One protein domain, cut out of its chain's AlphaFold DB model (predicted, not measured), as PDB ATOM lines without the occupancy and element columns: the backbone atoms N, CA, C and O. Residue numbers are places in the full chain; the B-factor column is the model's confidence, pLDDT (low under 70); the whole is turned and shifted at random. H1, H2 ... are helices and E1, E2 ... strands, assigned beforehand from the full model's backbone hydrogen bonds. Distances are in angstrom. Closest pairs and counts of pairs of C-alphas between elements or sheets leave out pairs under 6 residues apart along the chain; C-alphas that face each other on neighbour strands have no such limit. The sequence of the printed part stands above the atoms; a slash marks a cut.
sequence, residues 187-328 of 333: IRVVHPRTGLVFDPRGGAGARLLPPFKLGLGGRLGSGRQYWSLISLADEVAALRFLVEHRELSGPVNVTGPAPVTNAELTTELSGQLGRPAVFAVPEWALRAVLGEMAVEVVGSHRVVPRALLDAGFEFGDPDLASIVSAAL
ATOM      1  N   ILE A 187      -4.806 -31.028   0.287       90.69
ATOM      2  CA  ILE A 187      -4.447 -31.236   1.693       90.69
ATOM      3  C   ILE A 187      -3.012 -31.765   1.759       90.69
ATOM      4  O   ILE A 187      -2.648 -32.711   1.062       90.69
ATOM      5  N   ARG A 188      -2.191 -31.184   2.641       91.38
ATOM      6  CA  ARG A 188      -0.844 -31.690   2.931       91.38
ATOM      7  C   ARG A 188      -0.936 -33.108   3.500       91.38
ATOM      8  O   ARG A 188      -1.502 -33.298   4.576       91.38
ATOM      9  N   VAL A 189      -0.334 -34.068   2.803       91.94
ATOM     10  CA  VAL A 189      -0.202 -35.464   3.243       91.94
ATOM     11  C   VAL A 189       1.251 -35.752   3.615       91.94
ATOM     12  O   VAL A 189       2.177 -35.405   2.879       91.94
ATOM     13  N   VAL A 190       1.437 -36.433   4.745       93.69
ATOM     14  CA  VAL A 190       2.700 -37.073   5.139       93.69
ATOM     15  C   VAL A 190       2.472 -38.583   5.200       93.69
ATOM     16  O   VAL A 190       1.450 -39.040   5.715       93.69
ATOM     17  N   HIS A 191       3.431 -39.361   4.701       92.19
ATOM     18  CA  HIS A 191       3.460 -40.816   4.824       92.19
ATOM     19  C   HIS A 191       4.607 -41.218   5.770       92.19
ATOM     20  O   HIS A 191       5.727 -41.447   5.295       92.19
ATOM     21  N   PRO A 192       4.373 -41.276   7.096       92.00
ATOM     22  CA  PRO A 192       5.384 -41.745   8.034       92.00
ATOM     23  C   PRO A 192       5.699 -43.226   7.781       92.00
ATOM     24  O   PRO A 192       4.803 -44.063   7.652       92.00
ATOM     25  N   ARG A 193       6.989 -43.546   7.707       91.69
ATOM     26  CA  ARG A 193       7.542 -44.899   7.611       91.69
ATOM     27  C   ARG A 193       8.261 -45.200   8.923       91.69
ATOM     28  O   ARG A 193       9.444 -44.888   9.058       91.69
ATOM     29  N   THR A 194       7.522 -45.714   9.900       89.94
ATOM     30  CA  THR A 194       8.044 -46.029  11.236       89.94
ATOM     31  C   THR A 194       9.116 -47.123  11.179       89.94
ATOM     32  O   THR A 194       9.003 -48.081  10.415       89.94
ATOM     33  N   GLY A 195      10.162 -46.962  11.990       88.12
ATOM     34  CA  GLY A 195      11.186 -47.970  12.252       88.12
ATOM     35  C   GLY A 195      10.765 -49.042  13.258       88.12
ATOM     36  O   GLY A 195       9.589 -49.332  13.465       88.12
ATOM     37  N   LEU A 196      11.751 -49.633  13.934       89.12
ATOM     38  CA  LEU A 196      11.501 -50.646  14.954       89.12
ATOM     39  C   LEU A 196      11.252 -49.988  16.322       89.12
ATOM     40  O   LEU A 196      12.188 -49.723  17.076       89.12
ATOM     41  N   VAL A 197       9.981 -49.721  16.634       91.56
ATOM     42  CA  VAL A 197       9.562 -49.048  17.878       91.56
ATOM     43  C   VAL A 197       9.937 -49.868  19.116       91.56
ATOM     44  O   VAL A 197       9.584 -51.050  19.229       91.56
ATOM     45  N   PHE A 198      10.617 -49.236  20.074       91.69
ATOM     46  CA  PHE A 198      11.126 -49.875  21.285       91.69
ATOM     47  C   PHE A 198      10.502 -49.271  22.560       91.69
ATOM     48  O   PHE A 198      10.849 -48.175  22.991       91.69
ATOM     49  N   ASP A 199       9.564 -50.004  23.169       91.75
ATOM     50  CA  ASP A 199       8.905 -49.682  24.446       91.75
ATOM     51  C   ASP A 199       8.534 -50.993  25.173       91.75
ATOM     52  O   ASP A 199       8.212 -51.978  24.510       91.75
ATOM     53  N   PRO A 200       8.552 -51.071  26.517       89.00
ATOM     54  CA  PRO A 200       8.223 -52.300  27.247       89.00
ATOM     55  C   PRO A 200       6.761 -52.761  27.126       89.00
ATOM     56  O   PRO A 200       6.458 -53.886  27.525       89.00
ATOM     57  N   ARG A 201       5.856 -51.923  26.607       86.62
ATOM     58  CA  ARG A 201       4.405 -52.166  26.495       86.62
ATOM     59  C   ARG A 201       3.947 -52.430  25.055       86.62
ATOM     60  O   ARG A 201       2.794 -52.804  24.857       86.62
ATOM     61  N   GLY A 202       4.811 -52.235  24.055       85.50
ATOM     62  CA  GLY A 202       4.471 -52.401  22.640       85.50
ATOM     63  C   GLY A 202       5.682 -52.630  21.728       85.50
ATOM     64  O   GLY A 202       6.798 -52.858  22.191       85.50
ATOM     65  N   GLY A 203       5.446 -52.589  20.414       86.19
ATOM     66  CA  GLY A 203       6.493 -52.705  19.394       86.19
ATOM     67  C   GLY A 203       7.384 -53.945  19.550       86.19
ATOM     68  O   GLY A 203       6.918 -55.036  19.893       86.19
ATOM     69  N   ALA A 204       8.681 -53.771  19.297       85.69
ATOM     70  CA  ALA A 204       9.690 -54.812  19.486       85.69
ATOM     71  C   ALA A 204      10.138 -54.946  20.948       85.69
ATOM     72  O   ALA A 204      10.464 -56.053  21.380       85.69
ATOM     73  N   GLY A 205      10.112 -53.857  21.725       86.50
ATOM     74  CA  GLY A 205      10.513 -53.864  23.136       86.50
ATOM     75  C   GLY A 205       9.712 -54.878  23.958       86.50
ATOM     76  O   GLY A 205      10.302 -55.719  24.636       86.50
ATOM     77  N   ALA A 206       8.387 -54.908  23.811       86.81
ATOM     78  CA  ALA A 206       7.527 -55.880  24.492       86.81
ATOM     79  C   ALA A 206       7.789 -57.352  24.105       86.81
ATOM     80  O   ALA A 206       7.470 -58.242  24.891       86.81
ATOM     81  N   ARG A 207       8.374 -57.628  22.929       84.44
ATOM     82  CA  ARG A 207       8.679 -58.997  22.458       84.44
ATOM     83  C   ARG A 207      10.109 -59.430  22.794       84.44
ATOM     84  O   ARG A 207      10.334 -60.591  23.123       84.44
ATOM     85  N   LEU A 208      11.067 -58.503  22.751       84.94
ATOM     86  CA  LEU A 208      12.490 -58.772  22.997       84.94
ATOM     87  C   LEU A 208      12.876 -58.671  24.482       84.94
ATOM     88  O   LEU A 208      13.711 -59.444  24.948       84.94
ATOM     89  N   LEU A 209      12.266 -57.771  25.262       87.75
ATOM     90  CA  LEU A 209      12.620 -57.602  26.677       87.75
ATOM     91  C   LEU A 209      12.298 -58.817  27.573       87.75
ATOM     92  O   LEU A 209      13.105 -59.073  28.466       87.75
ATOM     93  N   PRO A 210      11.198 -59.583  27.398       88.56
ATOM     94  CA  PRO A 210      10.911 -60.739  28.253       88.56
ATOM     95  C   PRO A 210      12.004 -61.829  28.270       88.56
ATOM     96  O   PRO A 210      12.488 -62.122  29.366       88.56
ATOM     97  N   PRO A 211      12.474 -62.401  27.137       84.25
ATOM     98  CA  PRO A 211      13.538 -63.409  27.174       84.25
ATOM     99  C   PRO A 211      14.860 -62.847  27.717       84.25
ATOM    100  O   PRO A 211      15.523 -63.516  28.508       84.25
ATOM    101  N   PHE A 212      15.217 -61.600  27.390       85.19
ATOM    102  CA  PHE A 212      16.419 -60.959  27.937       85.19
ATOM    103  C   PHE A 212      16.339 -60.754  29.462       85.19
ATOM    104  O   PHE A 212      17.310 -61.039  30.163       85.19
ATOM    105  N   LYS A 213      15.179 -60.358  30.009       85.06
ATOM    106  CA  LYS A 213      14.951 -60.264  31.467       85.06
ATOM    107  C   LYS A 213      15.052 -61.622  32.173       85.06
ATOM    108  O   LYS A 213      15.503 -61.671  33.313       85.06
ATOM    109  N   LEU A 214      14.687 -62.712  31.494       83.50
ATOM    110  CA  LEU A 214      14.828 -64.087  31.994       83.50
ATOM    111  C   LEU A 214      16.258 -64.652  31.873       83.50
ATOM    112  O   LEU A 214      16.501 -65.767  32.324       83.50
ATOM    113  N   GLY A 215      17.208 -63.928  31.269       80.38
ATOM    114  CA  GLY A 215      18.547 -64.458  30.965       80.38
ATOM    115  C   GLY A 215      18.583 -65.435  29.781       80.38
ATOM    116  O   GLY A 215      19.614 -66.041  29.519       80.38
ATOM    117  N   LEU A 216      17.478 -65.548  29.038       76.88
ATOM    118  CA  LEU A 216      17.353 -66.291  27.777       76.88
ATOM    119  C   LEU A 216      17.606 -65.385  26.554       76.88
ATOM    120  O   LEU A 216      17.286 -65.742  25.422       76.88
ATOM    121  N   GLY A 217      18.144 -64.183  26.788       74.31
ATOM    122  CA  GLY A 217      18.608 -63.274  25.745       74.31
ATOM    123  C   GLY A 217      19.821 -63.838  25.010       74.31
ATOM    124  O   GLY A 217      20.593 -64.630  25.554       74.31
ATOM    125  N   GLY A 218      20.000 -63.427  23.760       76.88
ATOM    126  CA  GLY A 218      21.029 -63.998  22.905       76.88
ATOM    127  C   GLY A 218      21.164 -63.277  21.575       76.88
ATOM    128  O   GLY A 218      20.235 -62.600  21.137       76.88
ATOM    129  N   ARG A 219      22.314 -63.442  20.916       73.31
ATOM    130  CA  ARG A 219      22.554 -62.905  19.569       73.31
ATOM    131  C   ARG A 219      21.695 -63.681  18.580       73.31
ATOM    132  O   ARG A 219      21.763 -64.906  18.547       73.31
ATOM    133  N   LEU A 220      20.905 -62.990  17.765       68.44
ATOM    134  CA  LEU A 220      19.931 -63.651  16.894       68.44
ATOM    135  C   LEU A 220      20.463 -63.786  15.460       68.44
ATOM    136  O   LEU A 220      20.944 -62.818  14.859       68.44
ATOM    137  N   GLY A 221      20.415 -65.009  14.926       66.38
ATOM    138  CA  GLY A 221      21.030 -65.351  13.642       66.38
ATOM    139  C   GLY A 221      22.519 -64.981  13.589       66.38
ATOM    140  O   GLY A 221      23.286 -65.269  14.504       66.38
ATOM    141  N   SER A 222      22.937 -64.303  12.517       66.81
ATOM    142  CA  SER A 222      24.323 -63.835  12.349       66.81
ATOM    143  C   SER A 222      24.691 -62.619  13.212       66.81
ATOM    144  O   SER A 222      25.861 -62.243  13.264       66.81
ATOM    145  N   GLY A 223      23.713 -61.949  13.838       70.88
ATOM    146  CA  GLY A 223      23.895 -60.671  14.538       70.88
ATOM    147  C   GLY A 223      24.194 -59.457  13.640       70.88
ATOM    148  O   GLY A 223      24.237 -58.341  14.148       70.88
ATOM    149  N   ARG A 224      24.379 -59.644  12.322       75.25
ATOM    150  CA  ARG A 224      24.797 -58.597  11.361       75.25
ATOM    151  C   ARG A 224      23.646 -57.821  10.705       75.25
ATOM    152  O   ARG A 224      23.902 -56.980   9.850       75.25
ATOM    153  N   GLN A 225      22.396 -58.126  11.051       80.75
ATOM    154  CA  GLN A 225      21.224 -57.387  10.576       80.75
ATOM    155  C   GLN A 225      21.203 -55.993  11.212       80.75
ATOM    156  O   GLN A 225      21.332 -55.886  12.432       80.75
ATOM    157  N   TYR A 226      21.044 -54.955  10.387       83.06
ATOM    158  CA  TYR A 226      20.800 -53.587  10.844       83.06
ATOM    159  C   TYR A 226      19.311 -53.364  11.089       83.06
ATOM    160  O   TYR A 226      18.498 -53.646  10.208       83.06
ATOM    161  N   TRP A 227      18.974 -52.801  12.245       85.00
ATOM    162  CA  TRP A 227      17.632 -52.399  12.640       85.00
ATOM    163  C   TRP A 227      17.618 -50.895  12.917       85.00
ATOM    164  O   TRP A 227      18.434 -50.368  13.676       85.00
ATOM    165  N   SER A 228      16.670 -50.191  12.308       88.94
ATOM    166  CA  SER A 228      16.478 -48.754  12.526       88.94
ATOM    167  C   SER A 228      15.505 -48.548  13.689       88.94
ATOM    168  O   SER A 228      14.307 -48.368  13.474       88.94
ATOM    169  N   LEU A 229      16.007 -48.680  14.922       90.56
ATOM    170  CA  LEU A 229      15.216 -48.512  16.150       90.56
ATOM    171  C   LEU A 229      14.786 -47.055  16.355       90.56
ATOM    172  O   LEU A 229      15.449 -46.135  15.886       90.56
ATOM    173  N   ILE A 230      13.699 -46.858  17.099       93.56
ATOM    174  CA  ILE A 230      13.277 -45.566  17.660       93.56
ATOM    175  C   ILE A 230      12.576 -45.820  19.004       93.56
ATOM    176  O   ILE A 230      11.929 -46.860  19.168       93.56
ATOM    177  N   SER A 231      12.694 -44.917  19.982       94.50
ATOM    178  CA  SER A 231      11.878 -45.014  21.199       94.50
ATOM    179  C   SER A 231      10.432 -44.593  20.911       94.50
ATOM    180  O   SER A 231      10.170 -43.803  20.003       94.50
ATOM    181  N   LEU A 232       9.466 -45.084  21.692       93.19
ATOM    182  CA  LEU A 232       8.073 -44.629  21.558       93.19
ATOM    183  C   LEU A 232       7.900 -43.141  21.931       93.19
ATOM    184  O   LEU A 232       6.943 -42.508  21.488       93.19
ATOM    185  N   ALA A 233       8.805 -42.570  22.733       92.50
ATOM    186  CA  ALA A 233       8.786 -41.139  23.027       92.50
ATOM    187  C   ALA A 233       9.166 -40.326  21.780       92.50
ATOM    188  O   ALA A 233       8.419 -39.424  21.396       92.50
ATOM    189  N   ASP A 234      10.253 -40.713  21.108       94.50
ATOM    190  CA  ASP A 234      10.732 -40.044  19.898       94.50
ATOM    191  C   ASP A 234       9.835 -40.300  18.683       94.50
ATOM    192  O   ASP A 234       9.646 -39.391  17.881       94.50
ATOM    193  N   GLU A 235       9.196 -41.470  18.559       94.88
ATOM    194  CA  GLU A 235       8.185 -41.698  17.515       94.88
ATOM    195  C   GLU A 235       6.998 -40.734  17.676       94.88
ATOM    196  O   GLU A 235       6.593 -40.068  16.721       94.88
ATOM    197  N   VAL A 236       6.454 -40.607  18.892       95.19
ATOM    198  CA  VAL A 236       5.330 -39.698  19.168       95.19
ATOM    199  C   VAL A 236       5.749 -38.232  19.009       95.19
ATOM    200  O   VAL A 236       4.959 -37.429  18.505       95.19
ATOM    201  N   ALA A 237       6.979 -37.874  19.385       95.31
ATOM    202  CA  ALA A 237       7.527 -36.539  19.159       95.31
ATOM    203  C   ALA A 237       7.708 -36.239  17.660       95.31
ATOM    204  O   ALA A 237       7.254 -35.192  17.204       95.31
ATOM    205  N   ALA A 238       8.265 -37.165  16.876       94.94
ATOM    206  CA  ALA A 238       8.448 -37.024  15.432       94.94
ATOM    207  C   ALA A 238       7.109 -36.948  14.682       94.94
ATOM    208  O   ALA A 238       6.935 -36.109  13.799       94.94
ATOM    209  N   LEU A 239       6.124 -37.770  15.059       95.31
ATOM    210  CA  LEU A 239       4.777 -37.700  14.491       95.31
ATOM    211  C   LEU A 239       4.119 -36.347  14.784       95.31
ATOM    212  O   LEU A 239       3.536 -35.761  13.876       95.31
ATOM    213  N   ARG A 240       4.256 -35.808  16.003       95.56
ATOM    214  CA  ARG A 240       3.786 -34.453  16.341       95.56
ATOM    215  C   ARG A 240       4.522 -33.366  15.562       95.56
ATOM    216  O   ARG A 240       3.869 -32.508  14.973       95.56
ATOM    217  N   PHE A 241       5.847 -33.445  15.493       94.94
ATOM    218  CA  PHE A 241       6.687 -32.540  14.714       94.94
ATOM    219  C   PHE A 241       6.223 -32.488  13.250       94.94
ATOM    220  O   PHE A 241       6.060 -31.401  12.704       94.94
ATOM    221  N   LEU A 242       5.878 -33.636  12.654       94.44
ATOM    222  CA  LEU A 242       5.317 -33.733  11.301       94.44
ATOM    223  C   LEU A 242       3.891 -33.170  11.155       94.44
ATOM    224  O   LEU A 242       3.518 -32.788  10.044       94.44
ATOM    225  N   VAL A 243       3.083 -33.082  12.221       93.19
ATOM    226  CA  VAL A 243       1.799 -32.341  12.212       93.19
ATOM    227  C   VAL A 243       2.046 -30.829  12.246       93.19
ATOM    228  O   VAL A 243       1.391 -30.074  11.521       93.19
ATOM    229  N   GLU A 244       2.979 -30.410  13.098       92.62
ATOM    230  CA  GLU A 244       3.275 -29.015  13.430       92.62
ATOM    231  C   GLU A 244       4.009 -28.302  12.268       92.62
ATOM    232  O   GLU A 244       3.593 -27.214  11.863       92.62
ATOM    233  N   HIS A 245       4.996 -28.957  11.642       91.12
ATOM    234  CA  HIS A 245       5.801 -28.445  10.522       91.12
ATOM    235  C   HIS A 245       5.109 -28.684   9.171       91.12
ATOM    236  O   HIS A 245       4.592 -29.772   8.906       91.12
ATOM    237  N   ARG A 246       5.043 -27.659   8.311       89.62
ATOM    238  CA  ARG A 246       4.144 -27.608   7.131       89.62
ATOM    239  C   ARG A 246       4.853 -27.776   5.795       89.62
ATOM    240  O   ARG A 246       4.231 -28.186   4.819       89.62
ATOM    241  N   GLU A 247       6.140 -27.494   5.778       89.12
ATOM    242  CA  GLU A 247       7.093 -27.723   4.702       89.12
ATOM    243  C   GLU A 247       7.364 -29.221   4.470       89.12
ATOM    244  O   GLU A 247       7.624 -29.639   3.341       89.12
ATOM    245  N   LEU A 248       7.221 -30.050   5.510       90.25
ATOM    246  CA  LEU A 248       7.370 -31.503   5.418       90.25
ATOM    247  C   LEU A 248       6.119 -32.149   4.803       90.25
ATOM    248  O   LEU A 248       4.996 -31.959   5.272       90.25
ATOM    249  N   SER A 249       6.311 -32.926   3.739       90.81
ATOM    250  CA  SER A 249       5.246 -33.601   2.987       90.81
ATOM    251  C   SER A 249       5.787 -34.830   2.247       90.81
ATOM    252  O   SER A 249       6.995 -34.963   2.050       90.81
ATOM    253  N   GLY A 250       4.902 -35.745   1.846       89.44
ATOM    254  CA  GLY A 250       5.301 -36.991   1.187       89.44
ATOM    255  C   GLY A 250       5.907 -38.023   2.158       89.44
ATOM    256  O   GLY A 250       5.532 -38.048   3.333       89.44
ATOM    257  N   PRO A 251       6.769 -38.945   1.685       91.12
ATOM    258  CA  PRO A 251       7.330 -40.011   2.513       91.12
ATOM    259  C   PRO A 251       8.403 -39.497   3.482       91.12
ATOM    260  O   PRO A 251       9.381 -38.889   3.060       91.12
ATOM    261  N   VAL A 252       8.261 -39.818   4.771       92.75
ATOM    262  CA  VAL A 252       9.246 -39.485   5.814       92.75
ATOM    263  C   VAL A 252       9.577 -40.733   6.625       92.75
ATOM    264  O   VAL A 252       8.677 -41.409   7.115       92.75
ATOM    265  N   ASN A 253      10.865 -41.039   6.787       93.31
ATOM    266  CA  ASN A 253      11.311 -42.137   7.645       93.31
ATOM    267  C   ASN A 253      11.285 -41.684   9.113       93.31
ATOM    268  O   ASN A 253      11.929 -40.697   9.461       93.31
ATOM    269  N   VAL A 254      10.553 -42.408   9.961       93.38
ATOM    270  CA  VAL A 254      10.430 -42.152  11.405       93.38
ATOM    271  C   VAL A 254      11.236 -43.225  12.137       93.38
ATOM    272  O   VAL A 254      10.716 -44.234  12.612       93.38
ATOM    273  N   THR A 255      12.551 -43.029  12.128       92.56
ATOM    274  CA  THR A 255      13.576 -43.899  12.723       92.56
ATOM    275  C   THR A 255      14.485 -43.068  13.628       92.56
ATOM    276  O   THR A 255      14.518 -41.847  13.503       92.56
ATOM    277  N   GLY A 256      15.234 -43.702  14.533       89.25
ATOM    278  CA  GLY A 256      16.334 -43.050  15.244       89.25
ATOM    279  C   GLY A 256      17.499 -42.704  14.301       89.25
ATOM    280  O   GLY A 256      17.616 -43.288  13.217       89.25
ATOM    281  N   PRO A 257      18.386 -41.770  14.687       88.00
ATOM    282  CA  PRO A 257      19.423 -41.241  13.799       88.00
ATOM    283  C   PRO A 257      20.541 -42.252  13.496       88.00
ATOM    284  O   PRO A 257      21.153 -42.186  12.429       88.00
ATOM    285  N   ALA A 258      20.785 -43.207  14.400       86.06
ATOM    286  CA  ALA A 258      21.801 -44.247  14.270       86.06
ATOM    287  C   ALA A 258      21.158 -45.647  14.141       86.06
ATOM    288  O   ALA A 258      20.718 -46.214  15.142       86.06
ATOM    289  N   PRO A 259      21.111 -46.249  12.936       85.56
ATOM    290  CA  PRO A 259      20.696 -47.642  12.774       85.56
ATOM    291  C   PRO A 259      21.730 -48.592  13.385       85.56
ATOM    292  O   PRO A 259      22.908 -48.536  13.028       85.56
ATOM    293  N   VAL A 260      21.276 -49.494  14.251       87.38
ATOM    294  CA  VAL A 260      22.128 -50.387  15.051       87.38
ATOM    295  C   VAL A 260      22.113 -51.806  14.509       87.38
ATOM    296  O   VAL A 260      21.132 -52.238  13.905       87.38
ATOM    297  N   THR A 261      23.169 -52.574  14.741       87.50
ATOM    298  CA  THR A 261      23.140 -54.019  14.512       87.50
ATOM    299  C   THR A 261      22.474 -54.750  15.673       87.50
ATOM    300  O   THR A 261      22.512 -54.333  16.833       87.50
ATOM    301  N   ASN A 262      21.917 -55.918  15.374       84.12
ATOM    302  CA  ASN A 262      21.419 -56.836  16.393       84.12
ATOM    303  C   ASN A 262      22.504 -57.228  17.426       84.12
ATOM    304  O   ASN A 262      22.212 -57.404  18.609       84.12
ATOM    305  N   ALA A 263      23.773 -57.337  17.015       84.88
ATOM    306  CA  ALA A 263      24.878 -57.607  17.936       84.88
ATOM    307  C   ALA A 263      25.071 -56.487  18.981       84.88
ATOM    308  O   ALA A 263      25.305 -56.790  20.153       84.88
ATOM    309  N   GLU A 264      24.918 -55.221  18.587       89.12
ATOM    310  CA  GLU A 264      25.001 -54.068  19.493       89.12
ATOM    311  C   GLU A 264      23.804 -54.040  20.453       89.12
ATOM    312  O   GLU A 264      24.010 -54.009  21.665       89.12
ATOM    313  N   LEU A 265      22.567 -54.186  19.958       88.88
ATOM    314  CA  LEU A 265      21.369 -54.245  20.816       88.88
ATOM    315  C   LEU A 265      21.401 -55.430  21.797       88.88
ATOM    316  O   LEU A 265      21.021 -55.278  22.957       88.88
ATOM    317  N   THR A 266      21.884 -56.597  21.360       87.81
ATOM    318  CA  THR A 266      22.095 -57.759  22.241       87.81
ATOM    319  C   THR A 266      23.069 -57.414  23.370       87.81
ATOM    320  O   THR A 266      22.815 -57.749  24.529       87.81
ATOM    321  N   THR A 267      24.170 -56.733  23.037       88.81
ATOM    322  CA  THR A 267      25.200 -56.321  23.998       88.81
ATOM    323  C   THR A 267      24.628 -55.322  25.002       88.81
ATOM    324  O   THR A 267      24.689 -55.582  26.204       88.81
ATOM    325  N   GLU A 268      23.980 -54.257  24.526       91.38
ATOM    326  CA  GLU A 268      23.412 -53.199  25.369       91.38
ATOM    327  C   GLU A 268      22.339 -53.734  26.328       91.38
ATOM    328  O   GLU A 268      22.385 -53.484  27.535       91.38
ATOM    329  N   LEU A 269      21.411 -54.560  25.824       89.25
ATOM    330  CA  LEU A 269      20.400 -55.212  26.657       89.25
ATOM    331  C   LEU A 269      21.029 -56.104  27.729       89.25
ATOM    332  O   LEU A 269      20.592 -56.068  28.881       89.25
ATOM    333  N   SER A 270      22.047 -56.892  27.371       88.25
ATOM    334  CA  SER A 270      22.729 -57.783  28.316       88.25
ATOM    335  C   SER A 270      23.481 -57.014  29.410       88.25
ATOM    336  O   SER A 270      23.418 -57.396  30.583       88.25
ATOM    337  N   GLY A 271      24.113 -55.892  29.040       88.19
ATOM    338  CA  GLY A 271      24.818 -54.986  29.941       88.19
ATOM    339  C   GLY A 271      23.871 -54.294  30.914       88.19
ATOM    340  O   GLY A 271      23.996 -54.486  32.125       88.19
ATOM    341  N   GLN A 272      22.867 -53.559  30.419       90.75
ATOM    342  CA  GLN A 272      21.938 -52.834  31.293       90.75
ATOM    343  C   GLN A 272      21.136 -53.774  32.209       90.75
ATOM    344  O   GLN A 272      20.914 -53.458  33.382       90.75
ATOM    345  N   LEU A 273      20.693 -54.939  31.723       87.25
ATOM    346  CA  LEU A 273      19.959 -55.910  32.548       87.25
ATOM    347  C   LEU A 273      20.847 -56.691  33.532       87.25
ATOM    348  O   LEU A 273      20.302 -57.309  34.449       87.25
ATOM    349  N   GLY A 274      22.173 -56.686  33.364       85.19
ATOM    350  CA  GLY A 274      23.074 -57.543  34.139       85.19
ATOM    351  C   GLY A 274      22.778 -59.030  33.914       85.19
ATOM    352  O   GLY A 274      22.690 -59.802  34.871       85.19
ATOM    353  N   ARG A 275      22.526 -59.422  32.656       83.31
ATOM    354  CA  ARG A 275      22.164 -60.793  32.254       83.31
ATOM    355  C   ARG A 275      22.942 -61.174  30.991       83.31
ATOM    356  O   ARG A 275      22.644 -60.618  29.937       83.31
ATOM    357  N   PRO A 276      23.927 -62.089  31.058       77.19
ATOM    358  CA  PRO A 276      24.796 -62.376  29.920       77.19
ATOM    359  C   PRO A 276      24.021 -63.063  28.789       77.19
ATOM    360  O   PRO A 276      23.431 -64.125  28.979       77.19
ATOM    361  N   ALA A 277      24.046 -62.472  27.594       76.38
ATOM    362  CA  ALA A 277      23.348 -62.978  26.413       76.38
ATOM    363  C   ALA A 277      24.181 -64.049  25.677       76.38
ATOM    364  O   ALA A 277      24.638 -63.842  24.553       76.38
ATOM    365  N   VAL A 278      24.424 -65.182  26.348       68.94
ATOM    366  CA  VAL A 278      25.337 -66.249  25.881       68.94
ATOM    367  C   VAL A 278      24.757 -67.055  24.709       68.94
ATOM    368  O   VAL A 278      25.502 -67.622  23.912       68.94
ATOM    369  N   PHE A 279      23.431 -67.117  24.582       71.38
ATOM    370  CA  PHE A 279      22.775 -67.950  23.577       71.38
ATOM    371  C   PHE A 279      22.881 -67.356  22.164       71.38
ATOM    372  O   PHE A 279      22.788 -66.145  21.964       71.38
ATOM    373  N   ALA A 280      23.005 -68.222  21.158       72.56
ATOM    374  CA  ALA A 280      22.736 -67.869  19.769       72.56
ATOM    375  C   ALA A 280      21.290 -68.270  19.447       72.56
ATOM    376  O   ALA A 280      20.978 -69.460  19.414       72.56
ATOM    377  N   VAL A 281      20.396 -67.300  19.249       70.12
ATOM    378  CA  VAL A 281      18.974 -67.566  18.978       70.12
ATOM    379  C   VAL A 281      18.809 -67.938  17.498       70.12
ATOM    380  O   VAL A 281      19.115 -67.106  16.632       70.12
ATOM    381  N   PRO A 282      18.315 -69.149  17.168       70.75
ATOM    382  CA  PRO A 282      18.060 -69.537  15.786       70.75
ATOM    383  C   PRO A 282      17.001 -68.649  15.133       70.75
ATOM    384  O   PRO A 282      16.051 -68.209  15.781       70.75
ATOM    385  N   GLU A 283      17.103 -68.441  13.821       69.94
ATOM    386  CA  GLU A 283      16.176 -67.562  13.100       69.94
ATOM    387  C   GLU A 283      14.713 -68.041  13.183       69.94
ATOM    388  O   GLU A 283      13.799 -67.226  13.266       69.94
ATOM    389  N   TRP A 284      14.470 -69.356  13.249       74.62
ATOM    390  CA  TRP A 284      13.123 -69.904  13.454       74.62
ATOM    391  C   TRP A 284      12.546 -69.555  14.836       74.62
ATOM    392  O   TRP A 284      11.354 -69.274  14.945       74.62
ATOM    393  N   ALA A 285      13.381 -69.512  15.879       73.75
ATOM    394  CA  ALA A 285      12.958 -69.145  17.230       73.75
ATOM    395  C   ALA A 285      12.666 -67.641  17.313       73.75
ATOM    396  O   ALA A 285      11.680 -67.232  17.926       73.75
ATOM    397  N   LEU A 286      13.449 -66.817  16.605       68.06
ATOM    398  CA  LEU A 286      13.131 -65.401  16.426       68.06
ATOM    399  C   LEU A 286      11.800 -65.205  15.685       68.06
ATOM    400  O   LEU A 286      10.973 -64.403  16.117       68.06
ATOM    401  N   ARG A 287      11.558 -65.968  14.612       72.50
ATOM    402  CA  ARG A 287      10.283 -65.944  13.876       72.50
ATOM    403  C   ARG A 287       9.091 -66.338  14.757       72.50
ATOM    404  O   ARG A 287       8.032 -65.733  14.621       72.50
ATOM    405  N   ALA A 288       9.265 -67.256  15.708       73.06
ATOM    406  CA  ALA A 288       8.232 -67.585  16.693       73.06
ATOM    407  C   ALA A 288       7.969 -66.445  17.703       73.06
ATOM    408  O   ALA A 288       6.813 -66.151  17.996       73.06
ATOM    409  N   VAL A 289       9.013 -65.775  18.211       69.12
ATOM    410  CA  VAL A 289       8.883 -64.680  19.200       69.12
ATOM    411  C   VAL A 289       8.357 -63.378  18.582       69.12
ATOM    412  O   VAL A 289       7.588 -62.653  19.215       69.12
ATOM    413  N   LEU A 290       8.756 -63.057  17.348       68.19
ATOM    414  CA  LEU A 290       8.338 -61.829  16.664       68.19
ATOM    415  C   LEU A 290       7.120 -61.998  15.749       68.19
ATOM    416  O   LEU A 290       6.519 -60.982  15.396       68.19
ATOM    417  N   GLY A 291       6.715 -63.216  15.385       72.69
ATOM    418  CA  GLY A 291       5.598 -63.444  14.464       72.69
ATOM    419  C   GLY A 291       5.826 -62.747  13.118       72.69
ATOM    420  O   GLY A 291       6.917 -62.805  12.561       72.69
ATOM    421  N   GLU A 292       4.821 -62.034  12.606       66.06
ATOM    422  CA  GLU A 292       4.909 -61.341  11.307       66.06
ATOM    423  C   GLU A 292       5.990 -60.239  11.270       66.06
ATOM    424  O   GLU A 292       6.679 -60.098  10.259       66.06
ATOM    425  N   MET A 293       6.256 -59.551  12.393       62.81
ATOM    426  CA  MET A 293       7.366 -58.582  12.504       62.81
ATOM    427  C   MET A 293       8.746 -59.227  12.304       62.81
ATOM    428  O   MET A 293       9.728 -58.527  12.068       62.81
ATOM    429  N   ALA A 294       8.861 -60.557  12.376       60.66
ATOM    430  CA  ALA A 294      10.119 -61.233  12.091       60.66
ATOM    431  C   ALA A 294      10.578 -61.034  10.642       60.66
ATOM    432  O   ALA A 294      11.774 -61.115  10.391       60.66
ATOM    433  N   VAL A 295       9.675 -60.759   9.694       57.44
ATOM    434  CA  VAL A 295      10.055 -60.477   8.300       57.44
ATOM    435  C   VAL A 295      10.783 -59.133   8.207       57.44
ATOM    436  O   VAL A 295      11.862 -59.060   7.623       57.44
ATOM    437  N   GLU A 296      10.247 -58.099   8.855       60.06
ATOM    438  CA  GLU A 296      10.842 -56.755   8.916       60.06
ATOM    439  C   GLU A 296      12.151 -56.739   9.714       60.06
ATOM    440  O   GLU A 296      13.084 -56.033   9.354       60.06
ATOM    441  N   VAL A 297      12.248 -57.557  10.767       59.28
ATOM    442  CA  VAL A 297      13.443 -57.663  11.622       59.28
ATOM    443  C   VAL A 297      14.524 -58.575  11.018       59.28
ATOM    444  O   VAL A 297      15.716 -58.354  11.236       59.28
ATOM    445  N   VAL A 298      14.159 -59.573  10.207       56.53
ATOM    446  CA  VAL A 298      15.130 -60.313   9.377       56.53
ATOM    447  C   VAL A 298      15.616 -59.451   8.203       56.53
ATOM    448  O   VAL A 298      16.768 -59.589   7.774       56.53
ATOM    449  N   GLY A 299      14.782 -58.521   7.729       60.50
ATOM    450  CA  GLY A 299      15.165 -57.443   6.822       60.50
ATOM    451  C   GLY A 299      16.206 -56.509   7.448       60.50
ATOM    452  O   GLY A 299      15.961 -55.830   8.439       60.50
ATOM    453  N   SER A 300      17.398 -56.440   6.853       62.47
ATOM    454  CA  SER A 300      18.473 -55.560   7.331       62.47
ATOM    455  C   SER A 300      18.257 -54.109   6.874       62.47
ATOM    456  O   SER A 300      18.956 -53.613   5.984       62.47
ATOM    457  N   HIS A 301      17.291 -53.420   7.476       69.25
ATOM    458  CA  HIS A 301      16.924 -52.044   7.147       69.25
ATOM    459  C   HIS A 301      17.799 -51.018   7.884       69.25
ATOM    460  O   HIS A 301      17.545 -50.666   9.036       69.25
ATOM    461  N   ARG A 302      18.810 -50.490   7.177       80.31
ATOM    462  CA  ARG A 302      19.628 -49.333   7.583       80.31
ATOM    463  C   ARG A 302      19.035 -48.044   6.996       80.31
ATOM    464  O   ARG A 302      19.374 -47.669   5.877       80.31
ATOM    465  N   VAL A 303      18.137 -47.393   7.735       82.81
ATOM    466  CA  VAL A 303      17.348 -46.231   7.292       82.81
ATOM    467  C   VAL A 303      17.573 -45.054   8.242       82.81
ATOM    468  O   VAL A 303      17.374 -45.170   9.448       82.81
ATOM    469  N   VAL A 304      17.975 -43.911   7.685       87.75
ATOM    470  CA  VAL A 304      18.291 -42.682   8.432       87.75
ATOM    471  C   VAL A 304      17.166 -41.654   8.217       87.75
ATOM    472  O   VAL A 304      16.699 -41.504   7.082       87.75
ATOM    473  N   PRO A 305      16.719 -40.929   9.258       90.00
ATOM    474  CA  PRO A 305      15.563 -40.031   9.205       90.00
ATOM    475  C   PRO A 305      15.931 -38.649   8.629       90.00
ATOM    476  O   PRO A 305      15.726 -37.623   9.274       90.00
ATOM    477  N   ARG A 306      16.494 -38.608   7.409       90.12
ATOM    478  CA  ARG A 306      17.027 -37.384   6.765       90.12
ATOM    479  C   ARG A 306      16.073 -36.192   6.852       90.12
ATOM    480  O   ARG A 306      16.429 -35.182   7.433       90.12
ATOM    481  N   ALA A 307      14.827 -36.354   6.405       90.69
ATOM    482  CA  ALA A 307      13.827 -35.283   6.410       90.69
ATOM    483  C   ALA A 307      13.415 -34.766   7.810       90.69
ATOM    484  O   ALA A 307      12.821 -33.696   7.896       90.69
ATOM    485  N   LEU A 308      13.710 -35.495   8.896       91.38
ATOM    486  CA  LEU A 308      13.560 -34.993  10.270       91.38
ATOM    487  C   LEU A 308      14.832 -34.255  10.720       91.38
ATOM    488  O   LEU A 308      14.742 -33.160  11.269       91.38
ATOM    489  N   LEU A 309      16.012 -34.813  10.434       91.75
ATOM    490  CA  LEU A 309      17.313 -34.211  10.762       91.75
ATOM    491  C   LEU A 309      17.542 -32.881  10.027       91.75
ATOM    492  O   LEU A 309      17.904 -31.889  10.652       91.75
ATOM    493  N   ASP A 310      17.263 -32.841   8.723       92.19
ATOM    494  CA  ASP A 310      17.387 -31.652   7.868       92.19
ATOM    495  C   ASP A 310      16.390 -30.540   8.261       92.19
ATOM    496  O   ASP A 310      16.598 -29.373   7.930       92.19
ATOM    497  N   ALA A 311      15.318 -30.897   8.980       91.62
ATOM    498  CA  ALA A 311      14.333 -29.976   9.548       91.62
ATOM    499  C   ALA A 311      14.646 -29.560  11.002       91.62
ATOM    500  O   ALA A 311      13.919 -28.747  11.567       91.62
ATOM    501  N   GLY A 312      15.708 -30.094  11.616       93.06
ATOM    502  CA  GLY A 312      16.096 -29.768  12.992       93.06
ATOM    503  C   GLY A 312      15.295 -30.492  14.080       93.06
ATOM    504  O   GLY A 312      15.163 -29.966  15.182       93.06
ATOM    505  N   PHE A 313      14.752 -31.683  13.805       93.62
ATOM    506  CA  PHE A 313      14.124 -32.509  14.841       93.62
ATOM    507  C   PHE A 313      15.165 -33.051  15.836       93.62
ATOM    508  O   PHE A 313      16.071 -33.801  15.461       93.62
ATOM    509  N   GLU A 314      15.002 -32.707  17.114       94.00
ATOM    510  CA  GLU A 314      15.834 -33.197  18.214       94.00
ATOM    511  C   GLU A 314      15.268 -34.506  18.794       94.00
ATOM    512  O   GLU A 314      14.115 -34.568  19.220       94.00
ATOM    513  N   PHE A 315      16.099 -35.551  18.831       93.31
ATOM    514  CA  PHE A 315      15.779 -36.845  19.442       93.31
ATOM    515  C   PHE A 315      16.057 -36.809  20.951       93.31
ATOM    516  O   PHE A 315      17.148 -36.411  21.365       93.31
ATOM    517  N   GLY A 316      15.100 -37.252  21.768       92.25
ATOM    518  CA  GLY A 316      15.263 -37.388  23.216       92.25
ATOM    519  C   GLY A 316      16.018 -38.655  23.623       92.25
ATOM    520  O   GLY A 316      16.729 -38.639  24.626       92.25
ATOM    521  N   ASP A 317      15.915 -39.721  22.826       93.25
ATOM    522  CA  ASP A 317      16.657 -40.973  22.971       93.25
ATOM    523  C   ASP A 317      17.515 -41.216  21.694       93.25
ATOM    524  O   ASP A 317      17.239 -42.137  20.919       93.25
ATOM    525  N   PRO A 318      18.552 -40.393  21.416       91.75
ATOM    526  CA  PRO A 318      19.267 -40.385  20.128       91.75
ATOM    527  C   PRO A 318      20.137 -41.626  19.873       91.75
ATOM    528  O   PRO A 318      20.514 -41.896  18.730       91.75
ATOM    529  N   ASP A 319      20.487 -42.366  20.924       92.31
ATOM    530  CA  ASP A 319      21.398 -43.507  20.887       92.31
ATOM    531  C   ASP A 319      20.787 -44.772  21.515       92.31
ATOM    532  O   ASP A 319      19.786 -44.745  22.233       92.31
ATOM    533  N   LEU A 320      21.430 -45.909  21.252       91.94
ATOM    534  CA  LEU A 320      20.980 -47.229  21.681       91.94
ATOM    535  C   LEU A 320      20.862 -47.385  23.207       91.94
ATOM    536  O   LEU A 320      19.909 -48.010  23.680       91.94
ATOM    537  N   ALA A 321      21.808 -46.836  23.969       92.19
ATOM    538  CA  ALA A 321      21.822 -46.942  25.423       92.19
ATOM    539  C   ALA A 321      20.714 -46.079  26.037       92.19
ATOM    540  O   ALA A 321      20.034 -46.534  26.962       92.19
ATOM    541  N   SER A 322      20.462 -44.894  25.473       92.56
ATOM    542  CA  SER A 322      19.322 -44.037  25.823       92.56
ATOM    543  C   SER A 322      17.982 -44.727  25.533       92.56
ATOM    544  O   SER A 322      17.181 -44.894  26.456       92.56
ATOM    545  N   ILE A 323      17.775 -45.264  24.321       93.06
ATOM    546  CA  ILE A 323      16.549 -46.004  23.942       93.06
ATOM    547  C   ILE A 323      16.300 -47.195  24.885       93.06
ATOM    548  O   ILE A 323      15.177 -47.403  25.358       93.06
ATOM    549  N   VAL A 324      17.337 -47.983  25.191       92.19
ATOM    550  CA  VAL A 324      17.221 -49.131  26.107       92.19
ATOM    551  C   VAL A 324      16.978 -48.671  27.549       92.19
ATOM    552  O   VAL A 324      16.116 -49.237  28.223       92.19
ATOM    553  N   SER A 325      17.647 -47.614  28.014       92.19
ATOM    554  CA  SER A 325      17.462 -47.037  29.354       92.19
ATOM    555  C   SER A 325      16.034 -46.518  29.553       92.19
ATOM    556  O   SER A 325      15.375 -46.858  30.543       92.19
ATOM    557  N   ALA A 326      15.503 -45.788  28.570       90.25
ATOM    558  CA  ALA A 326      14.119 -45.333  28.523       90.25
ATOM    559  C   ALA A 326      13.126 -46.504  28.567       90.25
ATOM    560  O   ALA A 326      12.206 -46.499  29.391       90.25
ATOM    561  N   ALA A 327      13.340 -47.544  27.754       89.69
ATOM    562  CA  ALA A 327      12.489 -48.735  27.727       89.69
ATOM    563  C   ALA A 327      12.613 -49.626  28.982       89.69
ATOM    564  O   ALA A 327      11.705 -50.400  29.297       89.69
ATOM    565  N   LEU A 328      13.711 -49.514  29.734       88.62
ATOM    566  CA  LEU A 328      13.890 -50.147  31.043       88.62
ATOM    567  C   LEU A 328      13.444 -49.255  32.216       88.62
ATOM    568  O   LEU A 328      13.514 -49.704  33.360       88.62
TER     569      LEU A 328
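Overview. This is residues 187 to 328 of the 333 residues of the protein "DUF1731 domain-containing protein" of Kitasatospora cheerisanensis KCTC 2395 (UniProt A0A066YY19). Three small two-stranded sheets follow one another along an elongated body: E1 with E5 toward one end, E2 with E4 near the middle, E3 with E6 toward the other end. H2 packs on E1 and E5 and reaches E2, H7 packs on E2 and E4, H1 packs on E2, H3 packs on E3, and H4 and H5 make a corner toward the E3 and E6 end. The printed part has 142 residues, with seven named helices and six named strands in the order E1 E2 H1 E3 E4 H2 E5 H3 E6 H4 H5 H6 H7; each sheet is parallel and the class is mixed, helices and strands. The whole is compact, with a radius of gyration of the C-alphas of 15.4 A and spans of 49 by 26 by 23 A.

Along the chain. Find C-alpha 189 at (-0.202, -35.464, 3.243); from there E1, residues 189 to 194, runs 15.6 A, and after one residue it runs on into E2, residues 196 to 199, at 72 degrees. Next come H1, residues 205 to 213, E3, residues 218 to 220, and E4, residues 229 to 231. H2, residues 232 to 244, starts at (8.073, -44.629, 21.558) and covers 18.2 A. E5, residues 250 to 254, covers 12.5 A, and H3, residues 262 to 273, covers 16.2 A. Then read E6, residues 279 to 281, H4, residues 283 to 290, H5, residues 293 to 298, H6, residues 306 to 309, and H7, residues 320 to 327, which ends at (12.489, -48.735, 27.727).

Arrangement. Between E1 and E5, look at N 191 and O 250, 2.8 A apart. The closest C-alphas of H2 and E5 are those of Glu 235 and Val 254, 6.5 A; those of E5 and H6 are Val 252 and Ala 307, 6.2 A. Between E2 and E4, N 198 and O 230 are 2.9 A apart; the closest C-alphas of E4 and H7 are Ser 231 and Ile 323, 5.5 A. H7 touches H3 at a steep tilt of 52 degrees, closest at C-alphas 321 and 268, 6.5 A. H1 touches residues 269 to 273 of H3 alone, closest at C-alphas 213 and 273, 6.7 A. Between E3 and E6, N 281 and O 219 are 2.8 A apart. H4 and H5 only just touch, with 3 pairs of C-alphas within 8 A and only at the corner, closest at C-alphas 287 and 294, 5.0 A. Each O i to N i+4 pair is within hydrogen-bond range in H2, H3, H4, H5 and H7; H1 has 2 of 5, beside 3 of 6 O i to N i+3 pairs, and H6 is too short for such a pair.

Size, cuts and confidence. The C-alphas farthest apart, those of Ile 187 and Val 278, are 51.9 A apart. The printed part has no cut and no long link. Mean pLDDT of the printed part is 84.7; look for values under 70 at residues 220 to 222, 278, 283, 286, 289 to 290 and 292 to 301.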